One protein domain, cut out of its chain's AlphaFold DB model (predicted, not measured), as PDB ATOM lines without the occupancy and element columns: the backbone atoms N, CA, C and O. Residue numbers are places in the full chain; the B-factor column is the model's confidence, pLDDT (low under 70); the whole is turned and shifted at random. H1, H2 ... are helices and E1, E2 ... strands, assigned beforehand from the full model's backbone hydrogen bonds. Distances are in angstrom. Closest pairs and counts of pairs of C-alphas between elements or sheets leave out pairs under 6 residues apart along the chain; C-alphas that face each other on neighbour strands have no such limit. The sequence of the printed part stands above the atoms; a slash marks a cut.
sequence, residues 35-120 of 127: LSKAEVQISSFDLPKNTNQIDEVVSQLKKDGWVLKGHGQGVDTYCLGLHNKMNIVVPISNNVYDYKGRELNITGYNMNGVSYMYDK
ATOM      1  N   LEU A  35     193.509 168.242 188.661       91.12
ATOM      2  CA  LEU A  35     192.727 167.226 189.358       91.12
ATOM      3  C   LEU A  35     193.154 165.845 188.856       91.12
ATOM      4  O   LEU A  35     193.201 165.613 187.655       91.12
ATOM      5  N   SER A  36     193.465 164.914 189.756       91.50
ATOM      6  CA  SER A  36     193.815 163.542 189.369       91.50
ATOM      7  C   SER A  36     193.261 162.546 190.377       91.50
ATOM      8  O   SER A  36     193.776 162.381 191.486       91.50
ATOM      9  N   LYS A  37     192.148 161.921 189.998       89.38
ATOM     10  CA  LYS A  37     191.474 160.833 190.708       89.38
ATOM     11  C   LYS A  37     191.127 159.733 189.700       89.38
ATOM     12  O   LYS A  37     191.333 159.876 188.492       89.38
ATOM     13  N   ALA A  38     190.628 158.606 190.195       86.88
ATOM     14  CA  ALA A  38     190.229 157.509 189.321       86.88
ATOM     15  C   ALA A  38     189.058 157.907 188.409       86.88
ATOM     16  O   ALA A  38     189.127 157.683 187.208       86.88
ATOM     17  N   GLU A  39     188.033 158.560 188.961       90.31
ATOM     18  CA  GLU A  39     186.804 158.900 188.231       90.31
ATOM     19  C   GLU A  39     186.868 160.232 187.469       90.31
ATOM     20  O   GLU A  39     186.053 160.456 186.584       90.31
ATOM     21  N   VAL A  40     187.818 161.116 187.797       91.44
ATOM     22  CA  VAL A  40     187.952 162.440 187.169       91.44
ATOM     23  C   VAL A  40     189.426 162.807 187.029       91.44
ATOM     24  O   VAL A  40     190.217 162.607 187.958       91.44
ATOM     25  N   GLN A  41     189.803 163.380 185.887       93.88
ATOM     26  CA  GLN A  41     191.138 163.923 185.656       93.88
ATOM     27  C   GLN A  41     191.073 165.224 184.863       93.88
ATOM     28  O   GLN A  41     190.335 165.331 183.892       93.88
ATOM     29  N   ILE A  42     191.882 166.198 185.268       94.00
ATOM     30  CA  ILE A  42     192.174 167.414 184.519       94.00
ATOM     31  C   ILE A  42     193.685 167.587 184.561       94.00
ATOM     32  O   ILE A  42     194.261 167.858 185.622       94.00
ATOM     33  N   SER A  43     194.312 167.419 183.406       95.25
ATOM     34  CA  SER A  43     195.759 167.484 183.251       95.25
ATOM     35  C   SER A  43     196.116 168.334 182.052       95.25
ATOM     36  O   SER A  43     195.401 168.335 181.056       95.25
ATOM     37  N   SER A  44     197.245 169.020 182.107       94.81
ATOM     38  CA  SER A  44     197.725 169.796 180.972       94.81
ATOM     39  C   SER A  44     199.239 169.861 180.930       94.81
ATOM     40  O   SER A  44     199.915 169.588 181.922       94.81
ATOM     41  N   PHE A  45     199.780 170.235 179.782       94.94
ATOM     42  CA  PHE A  45     201.182 170.596 179.634       94.94
ATOM     43  C   PHE A  45     201.339 171.637 178.533       94.94
ATOM     44  O   PHE A  45     200.505 171.735 177.629       94.94
ATOM     45  N   ASP A  46     202.441 172.372 178.607       94.06
ATOM     46  CA  ASP A  46     202.805 173.374 177.616       94.06
ATOM     47  C   ASP A  46     203.853 172.815 176.654       94.06
ATOM     48  O   ASP A  46     204.729 172.034 177.040       94.06
ATOM     49  N   LEU A  47     203.786 173.258 175.401       93.62
ATOM     50  CA  LEU A  47     204.759 172.965 174.357       93.62
ATOM     51  C   LEU A  47     205.314 174.256 173.749       93.62
ATOM     52  O   LEU A  47     204.588 175.244 173.619       93.62
ATOM     53  N   PRO A  48     206.587 174.281 173.328       91.69
ATOM     54  CA  PRO A  48     207.145 175.434 172.637       91.69
ATOM     55  C   PRO A  48     206.425 175.689 171.304       91.69
ATOM     56  O   PRO A  48     206.204 174.768 170.514       91.69
ATOM     57  N   LYS A  49     206.111 176.960 171.026       85.38
ATOM     58  CA  LYS A  49     205.285 177.379 169.877       85.38
ATOM     59  C   LYS A  49     205.869 177.026 168.502       85.38
ATOM     60  O   LYS A  49     205.122 176.727 167.579       85.38
ATOM     61  N   ASN A  50     207.197 177.031 168.381       81.44
ATOM     62  CA  ASN A  50     207.920 176.879 167.111       81.44
ATOM     63  C   ASN A  50     208.465 175.457 166.906       81.44
ATOM     64  O   ASN A  50     209.584 175.278 166.426       81.44
ATOM     65  N   THR A  51     207.705 174.448 167.326       87.19
ATOM     66  CA  THR A  51     208.065 173.033 167.174       87.19
ATOM     67  C   THR A  51     206.942 172.278 166.472       87.19
ATOM     68  O   THR A  51     205.793 172.709 166.484       87.19
ATOM     69  N   ASN A  52     207.265 171.125 165.894       92.31
ATOM     70  CA  ASN A  52     206.301 170.198 165.295       92.31
ATOM     71  C   ASN A  52     205.581 169.318 166.343       92.31
ATOM     72  O   ASN A  52     204.811 168.433 165.977       92.31
ATOM     73  N   GLN A  53     205.810 169.540 167.642       94.69
ATOM     74  CA  GLN A  53     205.297 168.671 168.709       94.69
ATOM     75  C   GLN A  53     203.764 168.658 168.780       94.69
ATOM     76  O   GLN A  53     203.174 167.641 169.134       94.69
ATOM     77  N   ILE A  54     203.094 169.753 168.404       95.19
ATOM     78  CA  ILE A  54     201.627 169.765 168.301       95.19
ATOM     79  C   ILE A  54     201.150 168.827 167.191       95.19
ATOM     80  O   ILE A  54     200.217 168.056 167.412       95.19
ATOM     81  N   ASP A  55     201.811 168.829 166.032       95.25
ATOM     82  CA  ASP A  55     201.463 167.932 164.927       95.25
ATOM     83  C   ASP A  55     201.699 166.464 165.302       95.25
ATOM     84  O   ASP A  55     200.914 165.588 164.924       95.25
ATOM     85  N   GLU A  56     202.741 166.183 166.088       96.81
ATOM     86  CA  GLU A  56     203.008 164.856 166.652       96.81
ATOM     87  C   GLU A  56     201.895 164.418 167.608       96.81
ATOM     88  O   GLU A  56     201.376 163.307 167.466       96.81
ATOM     89  N   VAL A  57     201.469 165.299 168.524       97.31
ATOM     90  CA  VAL A  57     200.341 165.036 169.430       97.31
ATOM     91  C   VAL A  57     199.080 164.761 168.620       97.31
ATOM     92  O   VAL A  57     198.484 163.700 168.783       97.31
ATOM     93  N   VAL A  58     198.700 165.647 167.696       97.19
ATOM     94  CA  VAL A  58     197.505 165.483 166.848       97.19
ATOM     95  C   VAL A  58     197.565 164.181 166.042       97.19
ATOM     96  O   VAL A  58     196.562 163.472 165.926       97.19
ATOM     97  N   SER A  59     198.735 163.821 165.514       97.56
ATOM     98  CA  SER A  59     198.934 162.555 164.802       97.56
ATOM     99  C   SER A  59     198.752 161.347 165.720       97.56
ATOM    100  O   SER A  59     198.136 160.360 165.316       97.56
ATOM    101  N   GLN A  60     199.245 161.422 166.958       97.88
ATOM    102  CA  GLN A  60     199.034 160.387 167.967       97.88
ATOM    103  C   GLN A  60     197.553 160.264 168.349       97.88
ATOM    104  O   GLN A  60     197.044 159.148 168.427       97.88
ATOM    105  N   LEU A  61     196.836 161.385 168.492       97.62
ATOM    106  CA  LEU A  61     195.397 161.383 168.781       97.62
ATOM    107  C   LEU A  61     194.612 160.662 167.681       97.62
ATOM    108  O   LEU A  61     193.809 159.778 167.970       97.62
ATOM    109  N   LYS A  62     194.897 160.971 166.412       96.88
ATOM    110  CA  LYS A  62     194.266 160.298 165.266       96.88
ATOM    111  C   LYS A  62     194.532 158.791 165.266       96.88
ATOM    112  O   LYS A  62     193.611 158.016 165.026       96.88
ATOM    113  N   LYS A  63     195.769 158.368 165.561       97.56
ATOM    114  CA  LYS A  63     196.132 156.941 165.674       97.56
ATOM    115  C   LYS A  63     195.368 156.236 166.793       97.56
ATOM    116  O   LYS A  63     194.963 155.094 166.617       97.56
ATOM    117  N   ASP A  64     195.159 156.923 167.910       96.88
ATOM    118  CA  ASP A  64     194.442 156.396 169.073       96.88
ATOM    119  C   ASP A  64     192.908 156.532 168.949       96.88
ATOM    120  O   ASP A  64     192.185 156.250 169.902       96.88
ATOM    121  N   GLY A  65     192.391 156.937 167.780       96.81
ATOM    122  CA  GLY A  65     190.955 156.964 167.486       96.81
ATOM    123  C   GLY A  65     190.209 158.196 168.005       96.81
ATOM    124  O   GLY A  65     188.979 158.192 168.043       96.81
ATOM    125  N   TRP A  66     190.922 159.253 168.397       97.25
ATOM    126  CA  TRP A  66     190.300 160.519 168.774       97.25
ATOM    127  C   TRP A  66     189.674 161.208 167.561       97.25
ATOM    128  O   TRP A  66     190.264 161.271 166.479       97.25
ATOM    129  N   VAL A  67     188.501 161.800 167.766       96.00
ATOM    130  CA  VAL A  67     187.740 162.504 166.732       96.00
ATOM    131  C   VAL A  67     187.753 163.999 167.020       96.00
ATOM    132  O   VAL A  67     187.424 164.422 168.127       96.00
ATOM    133  N   LEU A  68     188.107 164.805 166.019       95.75
ATOM    134  CA  LEU A  68     187.969 166.257 166.078       95.75
ATOM    135  C   LEU A  68     186.480 166.623 166.138       95.75
ATOM    136  O   LEU A  68     185.714 166.274 165.242       95.75
ATOM    137  N   LYS A  69     186.079 167.341 167.185       93.75
ATOM    138  CA  LYS A  69     184.701 167.800 167.385       93.75
ATOM    139  C   LYS A  69     184.448 169.195 166.845       93.75
ATOM    140  O   LYS A  69     183.342 169.472 166.396       93.75
ATOM    141  N   GLY A  70     185.451 170.064 166.883       92.38
ATOM    142  CA  GLY A  70     185.299 171.417 166.383       92.38
ATOM    143  C   GLY A  70     186.546 172.263 166.550       92.38
ATOM    144  O   GLY A  70     187.425 171.964 167.362       92.38
ATOM    145  N   HIS A  71     186.559 173.336 165.770       93.75
ATOM    146  CA  HIS A  71     187.572 174.376 165.789       93.75
ATOM    147  C   HIS A  71     187.012 175.600 166.508       93.75
ATOM    148  O   HIS A  71     185.935 176.092 166.171       93.75
ATOM    149  N   GLY A  72     187.747 176.078 167.498       88.88
ATOM    150  CA  GLY A  72     187.561 177.377 168.119       88.88
ATOM    151  C   GLY A  72     188.646 178.362 167.683       88.88
ATOM    152  O   GLY A  72     189.471 178.089 166.808       88.88
ATOM    153  N   GLN A  73     188.679 179.527 168.320       89.44
ATOM    154  CA  GLN A  73     189.737 180.507 168.108       89.44
ATOM    155  C   GLN A  73     190.987 180.093 168.889       89.44
ATOM    156  O   GLN A  73     191.107 180.357 170.083       89.44
ATOM    157  N   GLY A  74     191.923 179.441 168.198       90.00
ATOM    158  CA  GLY A  74     193.173 178.961 168.792       90.00
ATOM    159  C   GLY A  74     193.022 177.691 169.631       90.00
ATOM    160  O   GLY A  74     193.923 177.382 170.410       90.00
ATOM    161  N   VAL A  75     191.905 176.964 169.493       93.12
ATOM    162  CA  VAL A  75     191.670 175.685 170.179       93.12
ATOM    163  C   VAL A  75     190.996 174.697 169.257       93.12
ATOM    164  O   VAL A  75     189.888 174.944 168.794       93.12
ATOM    165  N   ASP A  76     191.599 173.529 169.105       95.12
ATOM    166  CA  ASP A  76     190.934 172.372 168.524       95.12
ATOM    167  C   ASP A  76     190.505 171.425 169.639       95.12
ATOM    168  O   ASP A  76     191.299 171.065 170.511       95.12
ATOM    169  N   THR A  77     189.236 171.017 169.625       95.06
ATOM    170  CA  THR A  77     188.693 170.077 170.611       95.06
ATOM    171  C   THR A  77     188.524 168.695 169.998       95.06
ATOM    172  O   THR A  77     187.837 168.531 168.993       95.06
ATOM    173  N   TYR A  78     189.113 167.693 170.640       96.06
ATOM    174  CA  TYR A  78     189.053 166.284 170.277       96.06
ATOM    175  C   TYR A  78     188.355 165.483 171.373       96.06
ATOM    176  O   TYR A  78     188.480 165.788 172.558       96.06
ATOM    177  N   CYS A  79     187.674 164.414 170.976       95.12
ATOM    178  CA  CYS A  79     186.984 163.511 171.887       95.12
ATOM    179  C   CYS A  79     187.306 162.049 171.589       95.12
ATOM    180  O   CYS A  79     187.432 161.659 170.427       95.12
ATOM    181  N   LEU A  80     187.403 161.245 172.646       94.62
ATOM    182  CA  LEU A  80     187.518 159.791 172.579       94.62
ATOM    183  C   LEU A  80     186.404 159.171 173.429       94.62
ATOM    184  O   LEU A  80     186.463 159.140 174.663       94.62
ATOM    185  N   GLY A  81     185.361 158.702 172.746       91.75
ATOM    186  CA  GLY A  81     184.107 158.326 173.395       91.75
ATOM    187  C   GLY A  81     183.440 159.520 174.086       91.75
ATOM    188  O   GLY A  81     183.646 160.672 173.703       91.75
ATOM    189  N   LEU A  82     182.633 159.231 175.107       90.69
ATOM    190  CA  LEU A  82     181.885 160.238 175.869       90.69
ATOM    191  C   LEU A  82     182.699 160.832 177.029       90.69
ATOM    192  O   LEU A  82     182.408 161.930 177.494       90.69
ATOM    193  N   HIS A  83     183.723 160.112 177.493       93.06
ATOM    194  CA  HIS A  83     184.373 160.379 178.779       93.06
ATOM    195  C   HIS A  83     185.732 161.068 178.664       93.06
ATOM    196  O   HIS A  83     186.283 161.491 179.674       93.06
ATOM    197  N   ASN A  84     186.294 161.188 177.460       94.62
ATOM    198  CA  ASN A  84     187.616 161.771 177.264       94.62
ATOM    199  C   ASN A  84     187.539 162.949 176.301       94.62
ATOM    200  O   ASN A  84     187.101 162.801 175.159       94.62
ATOM    201  N   LYS A  85     188.052 164.094 176.745       94.88
ATOM    202  CA  LYS A  85     188.166 165.318 175.956       94.88
ATOM    203  C   LYS A  85     189.605 165.806 175.968       94.88
ATOM    204  O   LYS A  85     190.277 165.764 176.996       94.88
ATOM    205  N   MET A  86     190.060 166.303 174.828       95.56
ATOM    206  CA  MET A  86     191.376 166.896 174.675       95.56
ATOM    207  C   MET A  86     191.273 168.210 173.917       95.56
ATOM    208  O   MET A  86     190.691 168.267 172.841       95.56
ATOM    209  N   ASN A  87     191.866 169.256 174.475       94.62
ATOM    210  CA  ASN A  87     191.999 170.550 173.832       94.62
ATOM    211  C   ASN A  87     193.452 170.738 173.409       94.62
ATOM    212  O   ASN A  87     194.358 170.694 174.243       94.62
ATOM    213  N   ILE A  88     193.653 170.973 172.117       95.50
ATOM    214  CA  ILE A  88     194.919 171.417 171.547       95.50
ATOM    215  C   ILE A  88     194.832 172.927 171.414       95.50
ATOM    216  O   ILE A  88     194.013 173.440 170.658       95.50
ATOM    217  N   VAL A  89     195.643 173.635 172.184       93.19
ATOM    218  CA  VAL A  89     195.625 175.088 172.284       93.19
ATOM    219  C   VAL A  89     196.826 175.646 171.535       93.19
ATOM    220  O   VAL A  89     197.973 175.428 171.920       93.19
ATOM    221  N   VAL A  90     196.560 176.390 170.470       91.94
ATOM    222  CA  VAL A  90     197.562 177.106 169.677       91.94
ATOM    223  C   VAL A  90     197.162 178.580 169.682       91.94
ATOM    224  O   VAL A  90     196.342 179.003 168.864       91.94
ATOM    225  N   PRO A  91     197.681 179.386 170.626       85.12
ATOM    226  CA  PRO A  91     197.227 180.759 170.797       85.12
ATOM    227  C   PRO A  91     197.574 181.616 169.577       85.12
ATOM    228  O   PRO A  91     198.748 181.873 169.286       85.12
ATOM    229  N   ILE A  92     196.544 182.089 168.876       80.94
ATOM    230  CA  ILE A  92     196.663 183.009 167.731       80.94
ATOM    231  C   ILE A  92     196.427 184.477 168.119       80.94
ATOM    232  O   ILE A  92     196.830 185.381 167.394       80.94
ATOM    233  N   SER A  93     195.812 184.715 169.278       78.50
ATOM    234  CA  SER A  93     195.475 186.035 169.817       78.50
ATOM    235  C   SER A  93     195.435 186.006 171.344       78.50
ATOM    236  O   SER A  93     195.464 184.933 171.942       78.50
ATOM    237  N   ASN A  94     195.318 187.185 171.962       78.69
ATOM    238  CA  ASN A  94     195.180 187.337 173.415       78.69
ATOM    239  C   ASN A  94     193.879 186.752 173.981       78.69
ATOM    240  O   ASN A  94     193.759 186.630 175.188       78.69
ATOM    241  N   ASN A  95     192.922 186.392 173.130       82.12
ATOM    242  CA  ASN A  95     191.732 185.667 173.541       82.12
ATOM    243  C   ASN A  95     191.706 184.337 172.798       82.12
ATOM    244  O   ASN A  95     192.029 184.278 171.605       82.12
ATOM    245  N   VAL A  96     191.336 183.286 173.517       85.88
ATOM    246  CA  VAL A  96     191.315 181.914 173.025       85.88
ATOM    247  C   VAL A  96     189.958 181.328 173.375       85.88
ATOM    248  O   VAL A  96     189.556 181.344 174.536       85.88
ATOM    249  N   TYR A  97     189.248 180.832 172.368       86.31
ATOM    250  CA  TYR A  97     187.890 180.315 172.521       86.31
ATOM    251  C   TYR A  97     187.829 178.884 172.011       86.31
ATOM    252  O   TYR A  97     188.426 178.570 170.982       86.31
ATOM    253  N   ASP A  98     187.096 178.020 172.704       85.19
ATOM    254  CA  ASP A  98     186.784 176.691 172.183       85.19
ATOM    255  C   ASP A  98     185.666 176.730 171.126       85.19
ATOM    256  O   ASP A  98     185.083 177.776 170.834       85.19
ATOM    257  N   TYR A  99     185.358 175.575 170.535       85.69
ATOM    258  CA  TYR A  99     184.335 175.471 169.488       85.69
ATOM    259  C   TYR A  99     182.904 175.769 169.979       85.69
ATOM    260  O   TYR A  99     182.029 176.045 169.162       85.69
ATOM    261  N   LYS A 100     182.653 175.720 171.299       86.88
ATOM    262  CA  LYS A 100     181.381 176.127 171.922       86.88
ATOM    263  C   LYS A 100     181.385 177.629 172.280       86.88
ATOM    264  O   LYS A 100     180.443 178.103 172.908       86.88
ATOM    265  N   GLY A 101     182.422 178.381 171.897       84.31
ATOM    266  CA  GLY A 101     182.563 179.813 172.169       84.31
ATOM    267  C   GLY A 101     182.966 180.141 173.607       84.31
ATOM    268  O   GLY A 101     182.880 181.299 174.015       84.31
ATOM    269  N   ARG A 102     183.393 179.148 174.398       85.25
ATOM    270  CA  ARG A 102     183.845 179.374 175.776       85.25
ATOM    271  C   ARG A 102     185.268 179.902 175.762       85.25
ATOM    272  O   ARG A 102     186.144 179.306 175.137       85.25
ATOM    273  N   GLU A 103     185.494 180.996 176.475       85.88
ATOM    274  CA  GLU A 103     186.827 181.561 176.646       85.88
ATOM    275  C   GLU A 103     187.677 180.675 177.560       85.88
ATOM    276  O   GLU A 103     187.235 180.239 178.627       85.88
ATOM    277  N   LEU A 104     188.907 180.409 177.136       80.69
ATOM    278  CA  LEU A 104     189.895 179.672 177.905       80.69
ATOM    279  C   LEU A 104     190.937 180.653 178.436       80.69
ATOM    280  O   LEU A 104     191.718 181.227 177.679       80.69
ATOM    281  N   ASN A 105     190.969 180.801 179.760       75.56
ATOM    282  CA  ASN A 105     191.994 181.577 180.448       75.56
ATOM    283  C   ASN A 105     193.329 180.831 180.378       75.56
ATOM    284  O   ASN A 105     193.580 179.916 181.165       75.56
ATOM    285  N   ILE A 106     194.182 181.228 179.436       76.88
ATOM    286  CA  ILE A 106     195.545 180.714 179.315       76.88
ATOM    287  C   ILE A 106     196.544 181.709 179.904       76.88
ATOM    288  O   ILE A 106     196.403 182.922 179.768       76.88
ATOM    289  N   THR A 107     197.561 181.197 180.590       66.62
ATOM    290  CA  THR A 107     198.545 182.016 181.313       66.62
ATOM    291  C   THR A 107     199.723 182.463 180.441       66.62
ATOM    292  O   THR A 107     200.457 183.364 180.843       66.62
ATOM    293  N   GLY A 108     199.897 181.894 179.241       69.25
ATOM    294  CA  GLY A 108     200.979 182.246 178.318       69.25
ATOM    295  C   GLY A 108     200.606 182.073 176.843       69.25
ATOM    296  O   GLY A 108     200.356 180.968 176.382       69.25
ATOM    297  N   TYR A 109     200.628 183.172 176.080       77.56
ATOM    298  CA  TYR A 109     200.347 183.199 174.628       77.56
ATOM    299  C   TYR A 109     201.569 182.847 173.753       77.56
ATOM    300  O   TYR A 109     201.495 182.780 172.519       77.56
ATOM    301  N   ASN A 110     202.722 182.660 174.397       84.81
ATOM    302  CA  ASN A 110     204.009 182.320 173.790       84.81
ATOM    303  C   ASN A 110     204.269 180.806 173.720       84.81
ATOM    304  O   ASN A 110     205.273 180.400 173.136       84.81
ATOM    305  N   MET A 111     203.378 179.994 174.283       89.06
ATOM    306  CA  MET A 111     203.449 178.536 174.292       89.06
ATOM    307  C   MET A 111     202.179 177.960 173.670       89.06
ATOM    308  O   MET A 111     201.116 178.573 173.724       89.06
ATOM    309  N   ASN A 112     202.298 176.778 173.077       93.00
ATOM    310  CA  ASN A 112     201.145 175.939 172.787       93.00
ATOM    311  C   ASN A 112     200.779 175.157 174.053       93.00
ATOM    312  O   ASN A 112     201.621 174.968 174.930       93.00
ATOM    313  N   GLY A 113     199.550 174.668 174.137       93.06
ATOM    314  CA  GLY A 113     199.072 173.893 175.274       93.06
ATOM    315  C   GLY A 113     198.324 172.648 174.831       93.06
ATOM    316  O   GLY A 113     197.660 172.631 173.797       93.06
ATOM    317  N   VAL A 114     198.401 171.604 175.643       95.38
ATOM    318  CA  VAL A 114     197.545 170.425 175.528       95.38
ATOM    319  C   VAL A 114     196.854 170.236 176.864       95.38
ATOM    320  O   VAL A 114     197.507 170.172 177.903       95.38
ATOM    321  N   SER A 115     195.530 170.160 176.840       94.38
ATOM    322  CA  SER A 115     194.702 169.929 178.020       94.38
ATOM    323  C   SER A 115     193.870 168.675 177.819       94.38
ATOM    324  O   SER A 115     193.225 168.509 176.789       94.38
ATOM    325  N   TYR A 116     193.890 167.794 178.809       95.88
ATOM    326  CA  TYR A 116     193.135 166.558 178.865       95.88
ATOM    327  C   TYR A 116     192.146 166.606 180.020       95.88
ATOM    328  O   TYR A 116     192.484 166.995 181.141       95.88
ATOM    329  N   MET A 117     190.930 166.159 179.736       94.00
ATOM    330  CA  MET A 117     189.869 165.997 180.708       94.00
ATOM    331  C   MET A 117     189.266 164.598 180.596       94.00
ATOM    332  O   MET A 117     188.935 164.138 179.501       94.00
ATOM    333  N   TYR A 118     189.103 163.963 181.751       94.31
ATOM    334  CA  TYR A 118     188.342 162.740 181.944       94.31
ATOM    335  C   TYR A 118     187.257 162.962 182.984       94.31
ATOM    336  O   TYR A 118     187.541 163.512 184.051       94.31
ATOM    337  N   ASP A 119     186.064 162.464 182.702       92.12
ATOM    338  CA  ASP A 119     184.967 162.356 183.657       92.12
ATOM    339  C   ASP A 119     184.200 161.064 183.374       92.12
ATOM    340  O   ASP A 119     183.631 160.886 182.293       92.12
ATOM    341  N   LYS A 120     184.188 160.171 184.365       89.56
ATOM    342  CA  LYS A 120     183.494 158.881 184.334       89.56
ATOM    343  C   LYS A 120     182.007 159.001 183.997       89.56
ATOM    344  O   LYS A 120     181.437 158.052 183.470       89.56
TER     345      LYS A 120
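This is residues 35 to 120 of the 127 residues of an uncharacterized protein of Acinetobacter nosocomialis (UniProt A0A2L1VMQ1). A twisted wall of five antiparallel strands, ordered E1 E5 E4 E3 E2, has helix H1 over one face, making two layers. E2 E3 E4 E5 form a meander, each strand the antiparallel neighbour of the one before. The 86 printed residues run E1 H1 E2 E3 E4 E5, class mixed, compact, with radius of gyration of the C-alphas 12.5 A and spans 33 by 25 by 22 A.

Start at E5, residues 111 to 119; N 116 is within hydrogen-bond range, 2.8 A, of O 43 in E1, residues 40 to 48. In E4, residues 84 to 89, N 87 is 2.8 A from O 115. H1, residues 53 to 63, is on the sheet at a height of 8.7 A, its closest C-alphas to E4 being Ile 54 and Ile 88, 7.6 A; its O i to N i+4 pairs are all within range.

Find C-alpha 40 at (187.952, 162.440, 187.169); E1 runs 27.4 A. H1 runs 15.2 A. E2, residues 67 to 71, and E3, residues 75 to 80, form a hairpin. E5 runs 26.3 A to C-alpha 119 at (184.967, 162.356, 183.657).

The printed part has no cut. The link E4 to E5 is long, 21 residues. Residues 107 to 108 have pLDDT under 70.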